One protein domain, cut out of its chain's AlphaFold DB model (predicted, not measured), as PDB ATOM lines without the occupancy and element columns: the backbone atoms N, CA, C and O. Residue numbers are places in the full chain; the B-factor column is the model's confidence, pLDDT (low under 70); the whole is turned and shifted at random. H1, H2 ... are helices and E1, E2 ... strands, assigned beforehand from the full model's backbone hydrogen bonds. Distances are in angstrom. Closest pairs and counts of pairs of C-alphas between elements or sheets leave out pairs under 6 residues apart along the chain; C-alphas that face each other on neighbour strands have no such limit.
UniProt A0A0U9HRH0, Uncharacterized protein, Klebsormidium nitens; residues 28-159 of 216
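What this domain is: This is residues 28 to 159 of the 216 residues of an uncharacterized protein of Klebsormidium nitens (UniProt A0A0U9HRH0). A twisted seven-stranded antiparallel sheet curls round helix H1, which packs in its hollow, while the last helix, H2, crosses H1 steeply and only grazes the sheet. The far end of H2 reaches away from the sheet. The printed part has 132 residues, with two named helices and seven named strands in the order H1, E1 to E7, H2; the sheet order is E1 - E2 - E3 - E4 - E5 - E6 - E7. The class is mixed, helices and strands, and the whole is compact, with a radius of gyration of the C-alphas of 15.1 A and spans of 48 by 32 by 31 A.

How they stand to each other: The strands E1, residues 49 to 56, E2, 62 to 68, E3, 80 to 89, E4, 94 to 100, E5, 107 to 118, E6, 121 to 128, and E7, 134 to 136, form a meander, each strand the antiparallel neighbour of the one before, and each successive pair is a hairpin. E1 and E7 are the edge strands. Backbone pairs within hydrogen-bond range include N 50 and O 67 at 2.8 A for E1 and E2, N 64 and O 84 at 2.9 A for E2 and E3, N 87 and O 96 at 2.9 A for E3 and E4, N 97 and O 112 at 2.8 A for E4 and E5, N 113 and O 126 at 2.8 A for E5 and E6, and N 135 and O 127 at 2.8 A for E6 and E7. E3 bends by 60 degrees at residue 83 and E5 by 56 degrees at residue 110. H1, residues 29 to 41, is on one face of the sheet, giving two layers, a helix over a sheet; its closest C-alphas to E3 are those of Val 37 and Ala 88, 6.8 A apart. H2, residues 142 to 159, only grazes the sheet, with residues 143 to 144. Residues 147 to 151 of H2 touch residues 31 to 35 of H1, the closest C-alphas being those of Ala 35 and Ile 147, 6.1 A apart. The two helices run opposite ways at a steep tilt of 67 degrees, only just short of about perpendicular. Every O i to N i+4 pair is within hydrogen-bond range in H2, and 7 of 9 in H1.

Where its parts are: H1 begins at C-alpha 29 (-135.137, 66.958, 33.368) and is 18.6 A long. E3 measures 26.0 A, and E5, the longest strand, 30.0 A. H2 is 26.2 A long and ends at C-alpha 159 (-140.732, 84.165, 42.372).

The domain as a whole: The C-alphas of Glu 131 and Lys 159 are the two farthest apart, at 48.8 A. The printed part has no cut, and the link from E2 to E3, 11 residues, is long. Mean pLDDT of the printed part is 80.1; residues 71 to 79 and 135 to 150 are under 70.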
ATOM      1  N   PRO A  28    -133.773  71.384  34.868       85.75
ATOM      2  CA  PRO A  28    -134.212  70.102  35.409       85.75
ATOM      3  C   PRO A  28    -134.887  69.227  34.343       85.75
ATOM      4  O   PRO A  28    -135.770  69.700  33.625       85.75
ATOM      5  N   GLU A  29    -134.544  67.936  34.300       87.56
ATOM      6  CA  GLU A  29    -135.137  66.958  33.368       87.56
ATOM      7  C   GLU A  29    -136.671  66.984  33.409       87.56
ATOM      8  O   GLU A  29    -137.329  67.017  32.375       87.56
ATOM      9  N   GLU A  30    -137.253  67.042  34.609       86.81
ATOM     10  CA  GLU A  30    -138.705  67.108  34.802       86.81
ATOM     11  C   GLU A  30    -139.342  68.317  34.114       86.81
ATOM     12  O   GLU A  30    -140.462  68.236  33.609       86.81
ATOM     13  N   PHE A  31    -138.642  69.451  34.096       83.25
ATOM     14  CA  PHE A  31    -139.117  70.638  33.403       83.25
ATOM     15  C   PHE A  31    -139.005  70.459  31.889       83.25
ATOM     16  O   PHE A  31    -139.959  70.750  31.167       83.25
ATOM     17  N   LEU A  32    -137.872  69.935  31.413       82.56
ATOM     18  CA  LEU A  32    -137.656  69.667  29.996       82.56
ATOM     19  C   LEU A  32    -138.712  68.702  29.441       82.56
ATOM     20  O   LEU A  32    -139.332  68.984  28.416       82.56
ATOM     21  N   TRP A  33    -138.983  67.610  30.157       88.62
ATOM     22  CA  TRP A  33    -140.027  66.656  29.800       88.62
ATOM     23  C   TRP A  33    -141.405  67.318  29.743       88.62
ATOM     24  O   TRP A  33    -142.124  67.169  28.755       88.62
ATOM     25  N   LYS A  34    -141.762  68.110  30.763       85.81
ATOM     26  CA  LYS A  34    -143.018  68.872  30.762       85.81
ATOM     27  C   LYS A  34    -143.115  69.796  29.556       85.81
ATOM     28  O   LYS A  34    -144.168  69.832  28.936       85.81
ATOM     29  N   ALA A  35    -142.045  70.499  29.191       81.00
ATOM     30  CA  ALA A  35    -142.037  71.381  28.026       81.00
ATOM     31  C   ALA A  35    -142.247  70.607  26.709       81.00
ATOM     32  O   ALA A  35    -143.008  71.053  25.849       81.00
ATOM     33  N   LEU A  36    -141.636  69.426  26.563       82.25
ATOM     34  CA  LEU A  36    -141.827  68.558  25.394       82.25
ATOM     35  C   LEU A  36    -143.265  68.040  25.291       82.25
ATOM     36  O   LEU A  36    -143.869  68.099  24.220       82.25
ATOM     37  N   VAL A  37    -143.831  67.589  26.410       88.06
ATOM     38  CA  VAL A  37    -145.211  67.096  26.482       88.06
ATOM     39  C   VAL A  37    -146.224  68.230  26.317       88.06
ATOM     40  O   VAL A  37    -147.248  68.046  25.661       88.06
ATOM     41  N   ASN A  38    -145.928  69.435  26.812       83.56
ATOM     42  CA  ASN A  38    -146.798  70.601  26.661       83.56
ATOM     43  C   ASN A  38    -147.092  70.889  25.182       83.56
ATOM     44  O   ASN A  38    -148.208  71.247  24.836       83.56
ATOM     45  N   LYS A  39    -146.143  70.643  24.271       75.75
ATOM     46  CA  LYS A  39    -146.365  70.796  22.822       75.75
ATOM     47  C   LYS A  39    -147.295  69.755  22.209       75.75
ATOM     48  O   LYS A  39    -147.875  70.002  21.153       75.75
ATOM     49  N   VAL A  40    -147.427  68.592  22.835       83.38
ATOM     50  CA  VAL A  40    -148.398  67.577  22.411       83.38
ATOM     51  C   VAL A  40    -149.804  68.092  22.699       83.38
ATOM     52  O   VAL A  40    -150.651  68.128  21.805       83.38
ATOM     53  N   TYR A  41    -150.020  68.573  23.925       83.06
ATOM     54  CA  TYR A  41    -151.343  68.946  24.423       83.06
ATOM     55  C   TYR A  41    -151.760  70.384  24.086       83.06
ATOM     56  O   TYR A  41    -152.939  70.624  23.826       83.06
ATOM     57  N   HIS A  42    -150.817  71.317  24.032       79.81
ATOM     58  CA  HIS A  42    -151.048  72.762  23.923       79.81
ATOM     59  C   HIS A  42    -150.412  73.355  22.661       79.81
ATOM     60  O   HIS A  42    -149.903  74.469  22.650       79.81
ATOM     61  N   PHE A  43    -150.434  72.600  21.559       77.06
ATOM     62  CA  PHE A  43    -149.814  72.999  20.292       77.06
ATOM     63  C   PHE A  43    -150.322  74.352  19.748       77.06
ATOM     64  O   PHE A  43    -149.555  75.107  19.155       77.06
ATOM     65  N   TYR A  44    -151.585  74.692  20.020       76.25
ATOM     66  CA  TYR A  44    -152.220  75.963  19.646       76.25
ATOM     67  C   TYR A  44    -151.597  77.204  20.305       76.25
ATOM     68  O   TYR A  44    -151.820  78.314  19.836       76.25
ATOM     69  N   GLU A  45    -150.818  77.044  21.377       75.12
ATOM     70  CA  GLU A  45    -150.108  78.162  22.014       75.12
ATOM     71  C   GLU A  45    -148.869  78.578  21.213       75.12
ATOM     72  O   GLU A  45    -148.396  79.708  21.332       75.12
ATOM     73  N   TYR A  46    -148.356  77.677  20.374       71.88
ATOM     74  CA  TYR A  46    -147.101  77.859  19.645       71.88
ATOM     75  C   TYR A  46    -147.317  78.216  18.176       71.88
ATOM     76  O   TYR A  46    -146.461  78.860  17.572       71.88
ATOM     77  N   PHE A  47    -148.453  77.815  17.604       73.75
ATOM     78  CA  PHE A  47    -148.752  77.980  16.187       73.75
ATOM     79  C   PHE A  47    -150.101  78.655  15.993       73.75
ATOM     80  O   PHE A  47    -151.050  78.428  16.744       73.75
ATOM     81  N   ARG A  48    -150.210  79.444  14.925       79.81
ATOM     82  CA  ARG A  48    -151.502  79.937  14.459       79.81
ATOM     83  C   ARG A  48    -152.237  78.800  13.747       79.81
ATOM     84  O   ARG A  48    -151.838  78.393  12.661       79.81
ATOM     85  N   ILE A  49    -153.306  78.299  14.358       83.00
ATOM     86  CA  ILE A  49    -154.031  77.109  13.892       83.00
ATOM     87  C   ILE A  49    -155.488  77.450  13.594       83.00
ATOM     88  O   ILE A  49    -156.134  78.150  14.377       83.00
ATOM     89  N   SER A  50    -156.016  76.904  12.502       81.06
ATOM     90  CA  SER A  50    -157.447  76.691  12.299       81.06
ATOM     91  C   SER A  50    -157.776  75.196  12.377       81.06
ATOM     92  O   SER A  50    -156.913  74.341  12.184       81.06
ATOM     93  N   GLU A  51    -159.026  74.877  12.721       82.81
ATOM     94  CA  GLU A  51    -159.545  73.500  12.730       82.81
ATOM     95  C   GLU A  51    -158.741  72.530  13.613       82.81
ATOM     96  O   GLU A  51    -158.160  71.560  13.139       82.81
ATOM     97  N   PHE A  52    -158.713  72.786  14.923       88.81
ATOM     98  CA  PHE A  52    -158.030  71.926  15.888       88.81
ATOM     99  C   PHE A  52    -158.976  70.882  16.498       88.81
ATOM    100  O   PHE A  52    -159.943  71.232  17.177       88.81
ATOM    101  N   LYS A  53    -158.654  69.598  16.322       90.88
ATOM    102  CA  LYS A  53    -159.247  68.473  17.056       90.88
ATOM    103  C   LYS A  53    -158.137  67.697  17.763       90.88
ATOM    104  O   LYS A  53    -157.125  67.361  17.150       90.88
ATOM    105  N   ARG A  54    -158.349  67.378  19.039       92.25
ATOM    106  CA  ARG A  54    -157.467  66.522  19.840       92.25
ATOM    107  C   ARG A  54    -158.301  65.514  20.613       92.25
ATOM    108  O   ARG A  54    -159.292  65.894  21.228       92.25
ATOM    109  N   GLU A  55    -157.869  64.265  20.610       93.62
ATOM    110  CA  GLU A  55    -158.532  63.168  21.303       93.62
ATOM    111  C   GLU A  55    -157.481  62.257  21.935       93.62
ATOM    112  O   GLU A  55    -156.492  61.906  21.295       93.62
ATOM    113  N   GLU A  56    -157.667  61.909  23.204       93.81
ATOM    114  CA  GLU A  56    -156.846  60.894  23.862       93.81
ATOM    115  C   GLU A  56    -157.447  59.524  23.569       93.81
ATOM    116  O   GLU A  56    -158.641  59.303  23.762       93.81
ATOM    117  N   LEU A  57    -156.617  58.614  23.078       93.44
ATOM    118  CA  LEU A  57    -157.001  57.260  22.726       93.44
ATOM    119  C   LEU A  57    -156.753  56.317  23.918       93.44
ATOM    120  O   LEU A  57    -155.825  56.543  24.703       93.44
ATOM    121  N   PRO A  58    -157.527  55.225  24.054       90.12
ATOM    122  CA  PRO A  58    -157.410  54.297  25.186       90.12
ATOM    123  C   PRO A  58    -156.031  53.641  25.357       90.12
ATOM    124  O   PRO A  58    -155.699  53.168  26.439       90.12
ATOM    125  N   ASP A  59    -155.227  53.598  24.295       90.00
ATOM    126  CA  ASP A  59    -153.882  53.021  24.266       90.00
ATOM    127  C   ASP A  59    -152.775  54.029  24.651       90.00
ATOM    128  O   ASP A  59    -151.584  53.749  24.481       90.00
ATOM    129  N   GLY A  60    -153.158  55.200  25.175       87.81
ATOM    130  CA  GLY A  60    -152.243  56.257  25.610       87.81
ATOM    131  C   GLY A  60    -151.683  57.104  24.466       87.81
ATOM    132  O   GLY A  60    -150.803  57.937  24.690       87.81
ATOM    133  N   TRP A  61    -152.172  56.898  23.242       94.94
ATOM    134  CA  TRP A  61    -151.886  57.777  22.117       94.94
ATOM    135  C   TRP A  61    -152.792  59.005  22.141       94.94
ATOM    136  O   TRP A  61    -153.911  58.975  22.637       94.94
ATOM    137  N   VAL A  62    -152.333  60.088  21.533       95.06
ATOM    138  CA  VAL A  62    -153.125  61.289  21.280       95.06
ATOM    139  C   VAL A  62    -153.335  61.399  19.781       95.06
ATOM    140  O   VAL A  62    -152.372  61.496  19.027       95.06
ATOM    141  N   TYR A  63    -154.584  61.397  19.338       94.81
ATOM    142  CA  TYR A  63    -154.936  61.796  17.984       94.81
ATOM    143  C   TYR A  63    -155.019  63.323  17.908       94.81
ATOM    144  O   TYR A  63    -155.605  63.973  18.781       94.81
ATOM    145  N   ARG A  64    -154.457  63.905  16.849       93.75
ATOM    146  CA  ARG A  64    -154.487  65.344  16.592       93.75
ATOM    147  C   ARG A  64    -154.732  65.623  15.113       93.75
ATOM    148  O   ARG A  64    -154.010  65.109  14.269       93.75
ATOM    149  N   LYS A  65    -155.702  66.490  14.817       92.69
ATOM    150  CA  LYS A  65    -155.984  67.028  13.478       92.69
ATOM    151  C   LYS A  65    -155.978  68.548  13.539       92.69
ATOM    152  O   LYS A  65    -156.594  69.122  14.435       92.69
ATOM    153  N   MET A  66    -155.226  69.185  12.649       90.06
ATOM    154  CA  MET A  66    -155.017  70.632  12.669       90.06
ATOM    155  C   MET A  66    -154.640  71.187  11.302       90.06
ATOM    156  O   MET A  66    -153.979  70.514  10.512       90.06
ATOM    157  N   VAL A  67    -154.994  72.446  11.063       88.31
ATOM    158  CA  VAL A  67    -154.488  73.236   9.942       88.31
ATOM    159  C   VAL A  67    -153.626  74.359  10.506       88.31
ATOM    160  O   VAL A  67    -154.114  75.306  11.114       88.31
ATOM    161  N   VAL A  68    -152.314  74.242  10.344       83.12
ATOM    162  CA  VAL A  68    -151.358  75.295  10.698       83.12
ATOM    163  C   VAL A  68    -151.368  76.318   9.574       83.12
ATOM    164  O   VAL A  68    -151.286  75.932   8.416       83.12
ATOM    165  N   HIS A  69    -151.505  77.599   9.898       80.50
ATOM    166  CA  HIS A  69    -151.376  78.682   8.928       80.50
ATOM    167  C   HIS A  69    -149.919  79.106   8.765       80.50
ATOM    168  O   HIS A  69    -149.120  78.939   9.687       80.50
ATOM    169  N   ASP A  70    -149.625  79.761   7.638       70.81
ATOM    170  CA  ASP A  70    -148.370  80.482   7.478       70.81
ATOM    171  C   ASP A  70    -148.161  81.447   8.650       70.81
ATOM    172  O   ASP A  70    -149.025  82.262   8.997       70.81
ATOM    173  N   ASP A  71    -146.991  81.326   9.261       65.06
ATOM    174  CA  ASP A  71    -146.528  82.172  10.344       65.06
ATOM    175  C   ASP A  71    -145.223  82.818   9.883       65.06
ATOM    176  O   ASP A  71    -144.255  82.123   9.578       65.06
ATOM    177  N   GLU A  72    -145.182  84.150   9.831       57.72
ATOM    178  CA  GLU A  72    -143.982  84.899   9.431       57.72
ATOM    179  C   GLU A  72    -142.782  84.612  10.353       57.72
ATOM    180  O   GLU A  72    -141.633  84.802   9.954       57.72
ATOM    181  N   ARG A  73    -143.025  84.096  11.570       57.31
ATOM    182  CA  ARG A  73    -141.984  83.629  12.501       57.31
ATOM    183  C   ARG A  73    -141.391  82.275  12.102       57.31
ATOM    184  O   ARG A  73    -140.313  81.927  12.576       57.31
ATOM    185  N   LEU A  74    -142.084  81.508  11.260       55.16
ATOM    186  CA  LEU A  74    -141.706  80.176  10.786       55.16
ATOM    187  C   LEU A  74    -141.806  80.107   9.250       55.16
ATOM    188  O   LEU A  74    -142.621  79.357   8.707       55.16
ATOM    189  N   PRO A  75    -140.983  80.891   8.528       47.44
ATOM    190  CA  PRO A  75    -141.049  80.965   7.074       47.44
ATOM    191  C   PRO A  75    -140.834  79.585   6.436       47.44
ATOM    192  O   PRO A  75    -139.887  78.873   6.770       47.44
ATOM    193  N   GLY A  76    -141.721  79.222   5.504       54.22
ATOM    194  CA  GLY A  76    -141.683  77.948   4.776       54.22
ATOM    195  C   GLY A  76    -142.579  76.843   5.342       54.22
ATOM    196  O   GLY A  76    -142.559  75.742   4.799       54.22
ATOM    197  N   TRP A  77    -143.360  77.119   6.394       48.34
ATOM    198  CA  TRP A  77    -144.309  76.154   6.961       48.34
ATOM    199  C   TRP A  77    -145.707  76.167   6.350       48.34
ATOM    200  O   TRP A  77    -146.462  75.260   6.674       48.34
ATOM    201  N   GLY A  78    -146.035  77.104   5.454       57.16
ATOM    202  CA  GLY A  78    -147.257  77.083   4.651       57.16
ATOM    203  C   GLY A  78    -148.557  77.020   5.464       57.16
ATOM    204  O   GLY A  78    -148.576  76.835   6.680       57.16
ATOM    205  N   PRO A  79    -149.717  77.069   4.800       68.44
ATOM    206  CA  PRO A  79    -150.855  76.328   5.297       68.44
ATOM    207  C   PRO A  79    -150.528  74.823   5.226       68.44
ATOM    208  O   PRO A  79    -150.402  74.251   4.139       68.44
ATOM    209  N   HIS A  80    -150.380  74.167   6.374       78.56
ATOM    210  CA  HIS A  80    -150.119  72.731   6.461       78.56
ATOM    211  C   HIS A  80    -151.189  72.020   7.277       78.56
ATOM    212  O   HIS A  80    -151.480  72.374   8.418       78.56
ATOM    213  N   LYS A  81    -151.772  70.984   6.670       86.19
ATOM    214  CA  LYS A  81    -152.717  70.090   7.330       86.19
ATOM    215  C   LYS A  81    -151.935  68.953   7.968       86.19
ATOM    216  O   LYS A  81    -151.220  68.236   7.274       86.19
ATOM    217  N   PHE A  82    -152.099  68.786   9.270       86.25
ATOM    218  CA  PHE A  82    -151.517  67.682  10.013       86.25
ATOM    219  C   PHE A  82    -152.632  66.811  10.570       86.25
ATOM    220  O   PHE A  82    -153.544  67.311  11.231       86.25
ATOM    221  N   VAL A  83    -152.520  65.511  10.323       93.75
ATOM    222  CA  VAL A  83    -153.234  64.474  11.062       93.75
ATOM    223  C   VAL A  83    -152.170  63.569  11.655       93.75
ATOM    224  O   VAL A  83    -151.263  63.130  10.955       93.75
ATOM    225  N   GLU A  84    -152.209  63.372  12.963       94.50
ATOM    226  CA  GLU A  84    -151.121  62.747  13.702       94.50
ATOM    227  C   GLU A  84    -151.661  61.831  14.796       94.50
ATOM    228  O   GLU A  84    -152.641  62.158  15.472       94.50
ATOM    229  N   ARG A  85    -150.955  60.724  15.035       95.56
ATOM    230  CA  ARG A  85    -151.020  59.990  16.304       95.56
ATOM    231  C   ARG A  85    -149.729  60.212  17.065       95.56
ATOM    232  O   ARG A  85    -148.647  59.997  16.528       95.56
ATOM    233  N   ILE A  86    -149.837  60.639  18.314       95.88
ATOM    234  CA  ILE A  86    -148.704  61.071  19.126       95.88
ATOM    235  C   ILE A  86    -148.605  60.198  20.368       95.88
ATOM    236  O   ILE A  86    -149.608  59.988  21.046       95.88
ATOM    237  N   LYS A  87    -147.410  59.723  20.703       94.69
ATOM    238  CA  LYS A  87    -147.144  59.015  21.957       94.69
ATOM    239  C   LYS A  87    -145.976  59.667  22.672       94.69
ATOM    240  O   LYS A  87    -144.924  59.877  22.077       94.69
ATOM    241  N   ALA A  88    -146.164  59.982  23.949       92.50
ATOM    242  CA  ALA A  88    -145.108  60.494  24.811       92.50
ATOM    243  C   ALA A  88    -144.730  59.425  25.839       92.50
ATOM    244  O   ALA A  88    -145.542  59.054  26.683       92.50
ATOM    245  N   ASP A  89    -143.494  58.947  25.773       91.75
ATOM    246  CA  ASP A  89    -142.949  57.934  26.666       91.75
ATOM    247  C   ASP A  89    -141.804  58.539  27.492       91.75
ATOM    248  O   ASP A  89    -140.705  58.801  26.998       91.75
ATOM    249  N   LYS A  90    -142.086  58.795  28.774       88.50
ATOM    250  CA  LYS A  90    -141.133  59.441  29.685       88.50
ATOM    251  C   LYS A  90    -139.938  58.547  30.002       88.50
ATOM    252  O   LYS A  90    -138.836  59.059  30.201       88.50
ATOM    253  N   GLU A  91    -140.147  57.237  30.071       89.31
ATOM    254  CA  GLU A  91    -139.100  56.278  30.417       89.31
ATOM    255  C   GLU A  91    -138.002  56.316  29.351       89.31
ATOM    256  O   GLU A  91    -136.832  56.571  29.647       89.31
ATOM    257  N   THR A  92    -138.407  56.222  28.085       88.50
ATOM    258  CA  THR A  92    -137.491  56.305  26.939       88.50
ATOM    259  C   THR A  92    -137.054  57.735  26.609       88.50
ATOM    260  O   THR A  92    -136.021  57.926  25.971       88.50
ATOM    261  N   GLY A  93    -137.805  58.747  27.055       88.06
ATOM    262  CA  GLY A  93    -137.563  60.153  26.727       88.06
ATOM    263  C   GLY A  93    -138.011  60.527  25.311       88.06
ATOM    264  O   GLY A  93    -137.580  61.556  24.792       88.06
ATOM    265  N   VAL A  94    -138.851  59.711  24.670       90.06
ATOM    266  CA  VAL A  94    -139.274  59.891  23.276       90.06
ATOM    267  C   VAL A  94    -140.699  60.432  23.214       90.06
ATOM    268  O   VAL A  94    -141.616  59.905  23.840       90.06
ATOM    269  N   VAL A  95    -140.897  61.467  22.400       91.38
ATOM    270  CA  VAL A  95    -142.211  61.861  21.890       91.38
ATOM    271  C   VAL A  95    -142.248  61.540  20.401       91.38
ATOM    272  O   VAL A  95    -141.537  62.156  19.605       91.38
ATOM    273  N   GLU A  96    -143.054  60.549  20.041       92.12
ATOM    274  CA  GLU A  96    -143.241  60.068  18.677       92.12
ATOM    275  C   GLU A  96    -144.505  60.680  18.078       92.12
ATOM    276  O   GLU A  96    -145.568  60.623  18.686       92.12
ATOM    277  N   PHE A  97    -144.388  61.233  16.875       92.31
ATOM    278  CA  PHE A  97    -145.482  61.740  16.058       92.31
ATOM    279  C   PHE A  97    -145.544  60.878  14.798       92.31
ATOM    280  O   PHE A  97    -144.618  60.893  13.991       92.31
ATOM    281  N   VAL A  98    -146.609  60.104  14.635       93.88
ATOM    282  CA  VAL A  98    -146.876  59.323  13.424       93.88
ATOM    283  C   VAL A  98    -147.742  60.170  12.510       93.88
ATOM    284  O   VAL A  98    -148.861  60.519  12.884       93.88
ATOM    285  N   ASP A  99    -147.225  60.488  11.326       91.88
ATOM    286  CA  ASP A  99    -147.956  61.279  10.343       91.88
ATOM    287  C   ASP A  99    -148.993  60.381   9.659       91.88
ATOM    288  O   ASP A  99    -148.653  59.369   9.030       91.88
ATOM    289  N   LEU A 100    -150.258  60.766   9.778       94.81
ATOM    290  CA  LEU A 100    -151.379  60.143   9.093       94.81
ATOM    291  C   LEU A 100    -151.709  60.924   7.824       94.81
ATOM    292  O   LEU A 100    -151.485  62.135   7.731       94.81
ATOM    293  N   ASP A 101    -152.244  60.220   6.837       92.19
ATOM    294  CA  ASP A 101    -152.794  60.860   5.661       92.19
ATOM    295  C   ASP A 101    -154.039  61.668   6.046       92.19
ATOM    296  O   ASP A 101    -154.856  61.256   6.865       92.19
ATOM    297  N   HIS A 102    -154.177  62.861   5.483       89.19
ATOM    298  CA  HIS A 102    -155.190  63.801   5.945       89.19
ATOM    299  C   HIS A 102    -156.619  63.482   5.475       89.19
ATOM    300  O   HIS A 102    -157.574  63.978   6.084       89.19
ATOM    301  N   GLU A 103    -156.755  62.698   4.402       88.38
ATOM    302  CA  GLU A 103    -158.041  62.290   3.827       88.38
ATOM    303  C   GLU A 103    -158.476  60.933   4.371       88.38
ATOM    304  O   GLU A 103    -159.627  60.768   4.769       88.38
ATOM    305  N   THR A 104    -157.549  59.979   4.399       93.12
ATOM    306  CA  THR A 104    -157.823  58.584   4.769       93.12
ATOM    307  C   THR A 104    -157.553  58.279   6.239       93.12
ATOM    308  O   THR A 104    -158.051  57.285   6.750       93.12
ATOM    309  N   GLU A 105    -156.791  59.134   6.929       91.56
ATOM    310  CA  GLU A 105    -156.351  58.960   8.325       91.56
ATOM    311  C   GLU A 105    -155.491  57.705   8.567       91.56
ATOM    312  O   GLU A 105    -155.179  57.361   9.709       91.56
ATOM    313  N   GLU A 106    -155.017  57.072   7.492       93.56
ATOM    314  CA  GLU A 106    -154.115  55.924   7.538       93.56
ATOM    315  C   GLU A 106    -152.647  56.353   7.736       93.56
ATOM    316  O   GLU A 106    -152.242  57.431   7.285       93.56
ATOM    317  N   PRO A 107    -151.796  55.534   8.389       92.75
ATOM    318  CA  PRO A 107    -150.387  55.863   8.584       92.75
ATOM    319  C   PRO A 107    -149.625  56.031   7.265       92.75
ATOM    320  O   PRO A 107    -149.561  55.120   6.445       92.75
ATOM    321  N   THR A 108    -148.925  57.156   7.106       91.44
ATOM    322  CA  THR A 108    -148.092  57.411   5.913       91.44
ATOM    323  C   THR A 108    -146.742  56.687   5.944       91.44
ATOM    324  O   THR A 108    -145.938  56.819   5.024       91.44
ATOM    325  N   GLY A 109    -146.431  55.996   7.044       89.00
ATOM    326  CA  GLY A 109    -145.106  55.442   7.336       89.00
ATOM    327  C   GLY A 109    -144.085  56.480   7.819       89.00
ATOM    328  O   GLY A 109    -143.073  56.101   8.405       89.00
ATOM    329  N   ARG A 110    -144.347  57.781   7.640       87.56
ATOM    330  CA  ARG A 110    -143.476  58.853   8.134       87.56
ATOM    331  C   ARG A 110    -143.702  59.112   9.615       87.56
ATOM    332  O   ARG A 110    -144.828  59.066  10.115       87.56
ATOM    333  N   LYS A 111    -142.613  59.419  10.313       90.19
ATOM    334  CA  LYS A 111    -142.633  59.754  11.736       90.19
ATOM    335  C   LYS A 111    -141.778  60.974  12.008       90.19
ATOM    336  O   LYS A 111    -140.762  61.184  11.351       90.19
ATOM    337  N   ARG A 112    -142.135  61.743  13.025       87.50
ATOM    338  CA  ARG A 112    -141.267  62.749  13.641       87.50
ATOM    339  C   ARG A 112    -141.019  62.359  15.084       87.50
ATOM    340  O   ARG A 112    -141.905  61.834  15.748       87.50
ATOM    341  N   LEU A 113    -139.805  62.590  15.559       86.06
ATOM    342  CA  LEU A 113    -139.372  62.222  16.898       86.06
ATOM    343  C   LEU A 113    -138.744  63.434  17.576       86.06
ATOM    344  O   LEU A 113    -137.812  64.035  17.029       86.06
ATOM    345  N   ASN A 114    -139.205  63.714  18.793       84.88
ATOM    346  CA  ASN A 114    -138.470  64.526  19.754       84.88
ATOM    347  C   ASN A 114    -137.879  63.582  20.801       84.88
ATOM    348  O   ASN A 114    -138.630  62.875  21.472       84.88
ATOM    349  N   ILE A 115    -136.556  63.558  20.943       85.69
ATOM    350  CA  ILE A 115    -135.872  62.622  21.847       85.69
ATOM    351  C   ILE A 115    -135.096  63.412  22.890       85.69
ATOM    352  O   ILE A 115    -134.178  64.154  22.548       85.69
ATOM    353  N   MET A 116    -135.442  63.237  24.160       86.50
ATOM    354  CA  MET A 116    -134.696  63.755  25.297       86.50
ATOM    355  C   MET A 116    -133.572  62.782  25.663       86.50
ATOM    356  O   MET A 116    -133.803  61.690  26.177       86.50
ATOM    357  N   HIS A 117    -132.336  63.193  25.424       84.12
ATOM    358  CA  HIS A 117    -131.136  62.484  25.861       84.12
ATOM    359  C   HIS A 117    -130.753  62.969  27.256       84.12
ATOM    360  O   HIS A 117    -130.804  64.168  27.490       84.12
ATOM    361  N   ARG A 118    -130.339  62.075  28.163       83.00
ATOM    362  CA  ARG A 118    -130.022  62.404  29.573       83.00
ATOM    363  C   ARG A 118    -128.532  62.625  29.870       83.00
ATOM    364  O   ARG A 118    -128.188  63.055  30.965       83.00
ATOM    365  N   GLY A 119    -127.639  62.345  28.921       77.94
ATOM    366  CA  GLY A 119    -126.189  62.450  29.120       77.94
ATOM    367  C   GLY A 119    -125.432  62.906  27.869       77.94
ATOM    368  O   GLY A 119    -125.104  62.061  27.036       77.94
ATOM    369  N   PRO A 120    -125.105  64.205  27.723       78.19
ATOM    370  CA  PRO A 120    -125.654  65.356  28.458       78.19
ATOM    371  C   PRO A 120    -127.153  65.557  28.178       78.19
ATOM    372  O   PRO A 120    -127.668  65.012  27.201       78.19
ATOM    373  N   LEU A 121    -127.845  66.339  29.018       79.38
ATOM    374  CA  LEU A 121    -129.269  66.626  28.825       79.38
ATOM    375  C   LEU A 121    -129.473  67.443  27.545       79.38
ATOM    376  O   LEU A 121    -128.997  68.565  27.469       79.38
ATOM    377  N   ARG A 122    -130.146  66.902  26.530       79.19
ATOM    378  CA  ARG A 122    -130.366  67.581  25.236       79.19
ATOM    379  C   ARG A 122    -131.590  67.021  24.530       79.19
ATOM    380  O   ARG A 122    -132.032  65.919  24.849       79.19
ATOM    381  N   VAL A 123    -132.105  67.741  23.541       78.38
ATOM    382  CA  VAL A 123    -133.217  67.282  22.706       78.38
ATOM    383  C   VAL A 123    -132.772  67.110  21.264       78.38
ATOM    384  O   VAL A 123    -132.133  67.982  20.683       78.38
ATOM    385  N   GLU A 124    -133.140  65.985  20.679       80.19
ATOM    386  CA  GLU A 124    -132.985  65.701  19.262       80.19
ATOM    387  C   GLU A 124    -134.308  65.875  18.524       80.19
ATOM    388  O   GLU A 124    -135.345  65.426  19.013       80.19
ATOM    389  N   TYR A 125    -134.244  66.451  17.322       77.75
ATOM    390  CA  TYR A 125    -135.372  66.536  16.396       77.75
ATOM    391  C   TYR A 125    -135.032  65.782  15.122       77.75
ATOM    392  O   TYR A 125    -134.065  66.103  14.422       77.75
ATOM    393  N   SER A 126    -135.845  64.785  14.807       77.31
ATOM    394  CA  SER A 126    -135.639  63.968  13.618       77.31
ATOM    395  C   SER A 126    -136.958  63.601  12.967       77.31
ATOM    396  O   SER A 126    -137.993  63.527  13.627       77.31
ATOM    397  N   SER A 127    -136.915  63.374  11.663       81.31
ATOM    398  CA  SER A 127    -137.955  62.661  10.939       81.31
ATOM    399  C   SER A 127    -137.428  61.300  10.507       81.31
ATOM    400  O   SER A 127    -136.241  61.140  10.240       81.31
ATOM    401  N   LEU A 128    -138.305  60.312  10.449       82.12
ATOM    402  CA  LEU A 128    -138.084  59.035   9.790       82.12
ATOM    403  C   LEU A 128    -138.992  59.010   8.564       82.12
ATOM    404  O   LEU A 128    -140.201  59.231   8.686       82.12
ATOM    405  N   SER A 129    -138.413  58.779   7.387       81.12
ATOM    406  CA  SER A 129    -139.194  58.541   6.173       81.12
ATOM    407  C   SER A 129    -139.951  57.210   6.261       81.12
ATOM    408  O   SER A 129    -139.707  56.409   7.165       81.12
ATOM    409  N   ALA A 130    -140.842  56.948   5.302       81.56
ATOM    410  CA  ALA A 130    -141.547  55.666   5.215       81.56
ATOM    411  C   ALA A 130    -140.579  54.479   5.039       81.56
ATOM    412  O   ALA A 130    -140.827  53.380   5.527       81.56
ATOM    413  N   GLU A 131    -139.428  54.720   4.413       78.94
ATOM    414  CA  GLU A 131    -138.332  53.765   4.221       78.94
ATOM    415  C   GLU A 131    -137.434  53.632   5.467       78.94
ATOM    416  O   GLU A 131    -136.435  52.910   5.450       78.94
ATOM    417  N   GLY A 132    -137.761  54.343   6.550       73.50
ATOM    418  CA  GLY A 132    -137.003  54.344   7.797       73.50
ATOM    419  C   GLY A 132    -135.704  55.147   7.734       73.50
ATOM    420  O   GLY A 132    -134.834  54.961   8.583       73.50
ATOM    421  N   VAL A 133    -135.543  56.030   6.743       74.88
ATOM    422  CA  VAL A 133    -134.366  56.903   6.656       74.88
ATOM    423  C   VAL A 133    -134.541  58.065   7.621       74.88
ATOM    424  O   VAL A 133    -135.476  58.862   7.490       74.88
ATOM    425  N   LYS A 134    -133.630  58.178   8.593       76.81
ATOM    426  CA  LYS A 134    -133.659  59.258   9.574       76.81
ATOM    427  C   LYS A 134    -133.025  60.520   9.008       76.81
ATOM    428  O   LYS A 134    -131.866  60.521   8.592       76.81
ATOM    429  N   THR A 135    -133.785  61.605   9.019       67.25
ATOM    430  CA  THR A 135    -133.361  62.915   8.527       67.25
ATOM    431  C   THR A 135    -133.422  63.924   9.673       67.25
ATOM    432  O   THR A 135    -134.378  63.922  10.453       67.25
ATOM    433  N   PRO A 136    -132.417  64.800   9.813       64.25
ATOM    434  CA  PRO A 136    -132.464  65.850  10.812       64.25
ATOM    435  C   PRO A 136    -133.521  66.881  10.420       64.25
ATOM    436  O   PRO A 136    -133.555  67.348   9.282       64.25
ATOM    437  N   LEU A 137    -134.340  67.309  11.379       60.75
ATOM    438  CA  LEU A 137    -135.115  68.533  11.206       60.75
ATOM    439  C   LEU A 137    -134.181  69.700  11.586       60.75
ATOM    440  O   LEU A 137    -133.737  69.811  12.731       60.75
ATOM    441  N   SER A 138    -133.761  70.505  10.600       49.66
ATOM    442  CA  SER A 138    -132.876  71.672  10.802       49.66
ATOM    443  C   SER A 138    -133.548  72.669  11.755       49.66
ATOM    444  O   SER A 138    -134.751  72.867  11.643       49.66
ATOM    445  N   ASN A 139    -132.925  73.375  12.698       49.56
ATOM    446  CA  ASN A 139    -131.565  73.899  12.875       49.56
ATOM    447  C   ASN A 139    -131.255  74.108  14.386       49.56
ATOM    448  O   ASN A 139    -130.499  75.003  14.759       49.56
ATOM    449  N   GLY A 140    -131.891  73.330  15.269       45.91
ATOM    450  CA  GLY A 140    -131.621  73.337  16.713       45.91
ATOM    451  C   GLY A 140    -132.071  74.592  17.472       45.91
ATOM    452  O   GLY A 140    -131.770  74.682  18.657       45.91
ATOM    453  N   LYS A 141    -132.778  75.540  16.832       51.03
ATOM    454  CA  LYS A 141    -133.134  76.851  17.414       51.03
ATOM    455  C   LYS A 141    -134.619  77.124  17.729       51.03
ATOM    456  O   LYS A 141    -134.851  77.910  18.633       51.03
ATOM    457  N   PRO A 142    -135.641  76.493  17.116       57.59
ATOM    458  CA  PRO A 142    -137.027  76.854  17.439       57.59
ATOM    459  C   PRO A 142    -137.529  76.301  18.780       57.59
ATOM    460  O   PRO A 142    -138.194  77.007  19.526       57.59
ATOM    461  N   ILE A 143    -137.246  75.034  19.104       58.62
ATOM    462  CA  ILE A 143    -137.820  74.393  20.302       58.62
ATOM    463  C   ILE A 143    -136.958  74.597  21.548       58.62
ATOM    464  O   ILE A 143    -137.520  74.802  22.616       58.62
ATOM    465  N   SER A 144    -135.632  74.577  21.421       59.91
ATOM    466  CA  SER A 144    -134.699  74.921  22.508       59.91
ATOM    467  C   SER A 144    -134.988  76.316  23.064       59.91
ATOM    468  O   SER A 144    -135.202  76.450  24.262       59.91
ATOM    469  N   GLN A 145    -135.136  77.317  22.191       65.00
ATOM    470  CA  GLN A 145    -135.512  78.674  22.587       65.00
ATOM    471  C   GLN A 145    -136.879  78.717  23.290       65.00
ATOM    472  O   GLN A 145    -137.021  79.356  24.324       65.00
ATOM    473  N   GLN A 146    -137.884  77.987  22.793       63.34
ATOM    474  CA  GLN A 146    -139.197  77.914  23.454       63.34
ATOM    475  C   GLN A 146    -139.135  77.224  24.827       63.34
ATOM    476  O   GLN A 146    -139.876  77.591  25.734       63.34
ATOM    477  N   ILE A 147    -138.265  76.221  24.992       67.00
ATOM    478  CA  ILE A 147    -138.017  75.567  26.284       67.00
ATOM    479  C   ILE A 147    -137.373  76.561  27.257       67.00
ATOM    480  O   ILE A 147    -137.783  76.627  28.415       67.00
ATOM    481  N   GLU A 148    -136.399  77.344  26.792       68.81
ATOM    482  CA  GLU A 148    -135.749  78.392  27.583       68.81
ATOM    483  C   GLU A 148    -136.742  79.487  27.991       68.81
ATOM    484  O   GLU A 148    -136.851  79.801  29.174       68.81
ATOM    485  N   GLU A 149    -137.543  80.000  27.054       69.12
ATOM    486  CA  GLU A 149    -138.591  80.992  27.321       69.12
ATOM    487  C   GLU A 149    -139.627  80.470  28.330       69.12
ATOM    488  O   GLU A 149    -139.995  81.172  29.278       69.12
ATOM    489  N   ALA A 150    -140.061  79.212  28.181       65.69
ATOM    490  CA  ALA A 150    -140.960  78.566  29.132       65.69
ATOM    491  C   ALA A 150    -140.316  78.425  30.519       65.69
ATOM    492  O   ALA A 150    -140.984  78.633  31.537       65.69
ATOM    493  N   TYR A 151    -139.024  78.091  30.580       73.56
ATOM    494  CA  TYR A 151    -138.289  77.965  31.836       73.56
ATOM    495  C   TYR A 151    -138.148  79.310  32.542       73.56
ATOM    496  O   TYR A 151    -138.439  79.411  33.734       73.56
ATOM    497  N   GLU A 152    -137.794  80.369  31.816       76.62
ATOM    498  CA  GLU A 152    -137.744  81.721  32.365       76.62
ATOM    499  C   GLU A 152    -139.113  82.186  32.875       76.62
ATOM    500  O   GLU A 152    -139.208  82.780  33.954       76.62
ATOM    501  N   ALA A 153    -140.186  81.915  32.125       72.94
ATOM    502  CA  ALA A 153    -141.549  82.236  32.538       72.94
ATOM    503  C   ALA A 153    -141.945  81.486  33.821       72.94
ATOM    504  O   ALA A 153    -142.511  82.082  34.742       72.94
ATOM    505  N   TRP A 154    -141.590  80.204  33.925       72.50
ATOM    506  CA  TRP A 154    -141.811  79.397  35.124       72.50
ATOM    507  C   TRP A 154    -140.990  79.886  36.323       72.50
ATOM    508  O   TRP A 154    -141.518  80.043  37.423       72.50
ATOM    509  N   GLN A 155    -139.715  80.222  36.127       75.56
ATOM    510  CA  GLN A 155    -138.892  80.811  37.183       75.56
ATOM    511  C   GLN A 155    -139.466  82.150  37.676       75.56
ATOM    512  O   GLN A 155    -139.454  82.428  38.878       75.56
ATOM    513  N   LYS A 156    -139.993  82.985  36.770       79.12
ATOM    514  CA  LYS A 156    -140.675  84.244  37.119       79.12
ATOM    515  C   LYS A 156    -141.958  83.989  37.917       79.12
ATOM    516  O   LYS A 156    -142.204  84.698  38.894       79.12
ATOM    517  N   SER A 157    -142.753  82.979  37.556       71.75
ATOM    518  CA  SER A 157    -144.002  82.662  38.265       71.75
ATOM    519  C   SER A 157    -143.758  82.116  39.675       71.75
ATOM    520  O   SER A 157    -144.450  82.519  40.609       71.75
ATOM    521  N   LEU A 158    -142.716  81.301  39.871       71.75
ATOM    522  CA  LEU A 158    -142.304  80.842  41.201       71.75
ATOM    523  C   LEU A 158    -141.886  81.996  42.119       71.75
ATOM    524  O   LEU A 158    -142.272  82.022  43.284       71.75
ATOM    525  N   LYS A 159    -141.139  82.979  41.598       74.62
ATOM    526  CA  LYS A 159    -140.732  84.165  42.372       74.62
ATOM    527  C   LYS A 159    -141.925  85.033  42.772       74.62
ATOM    528  O   LYS A 159    -141.956  85.533  43.888       74.62
TER     529      LYS A 159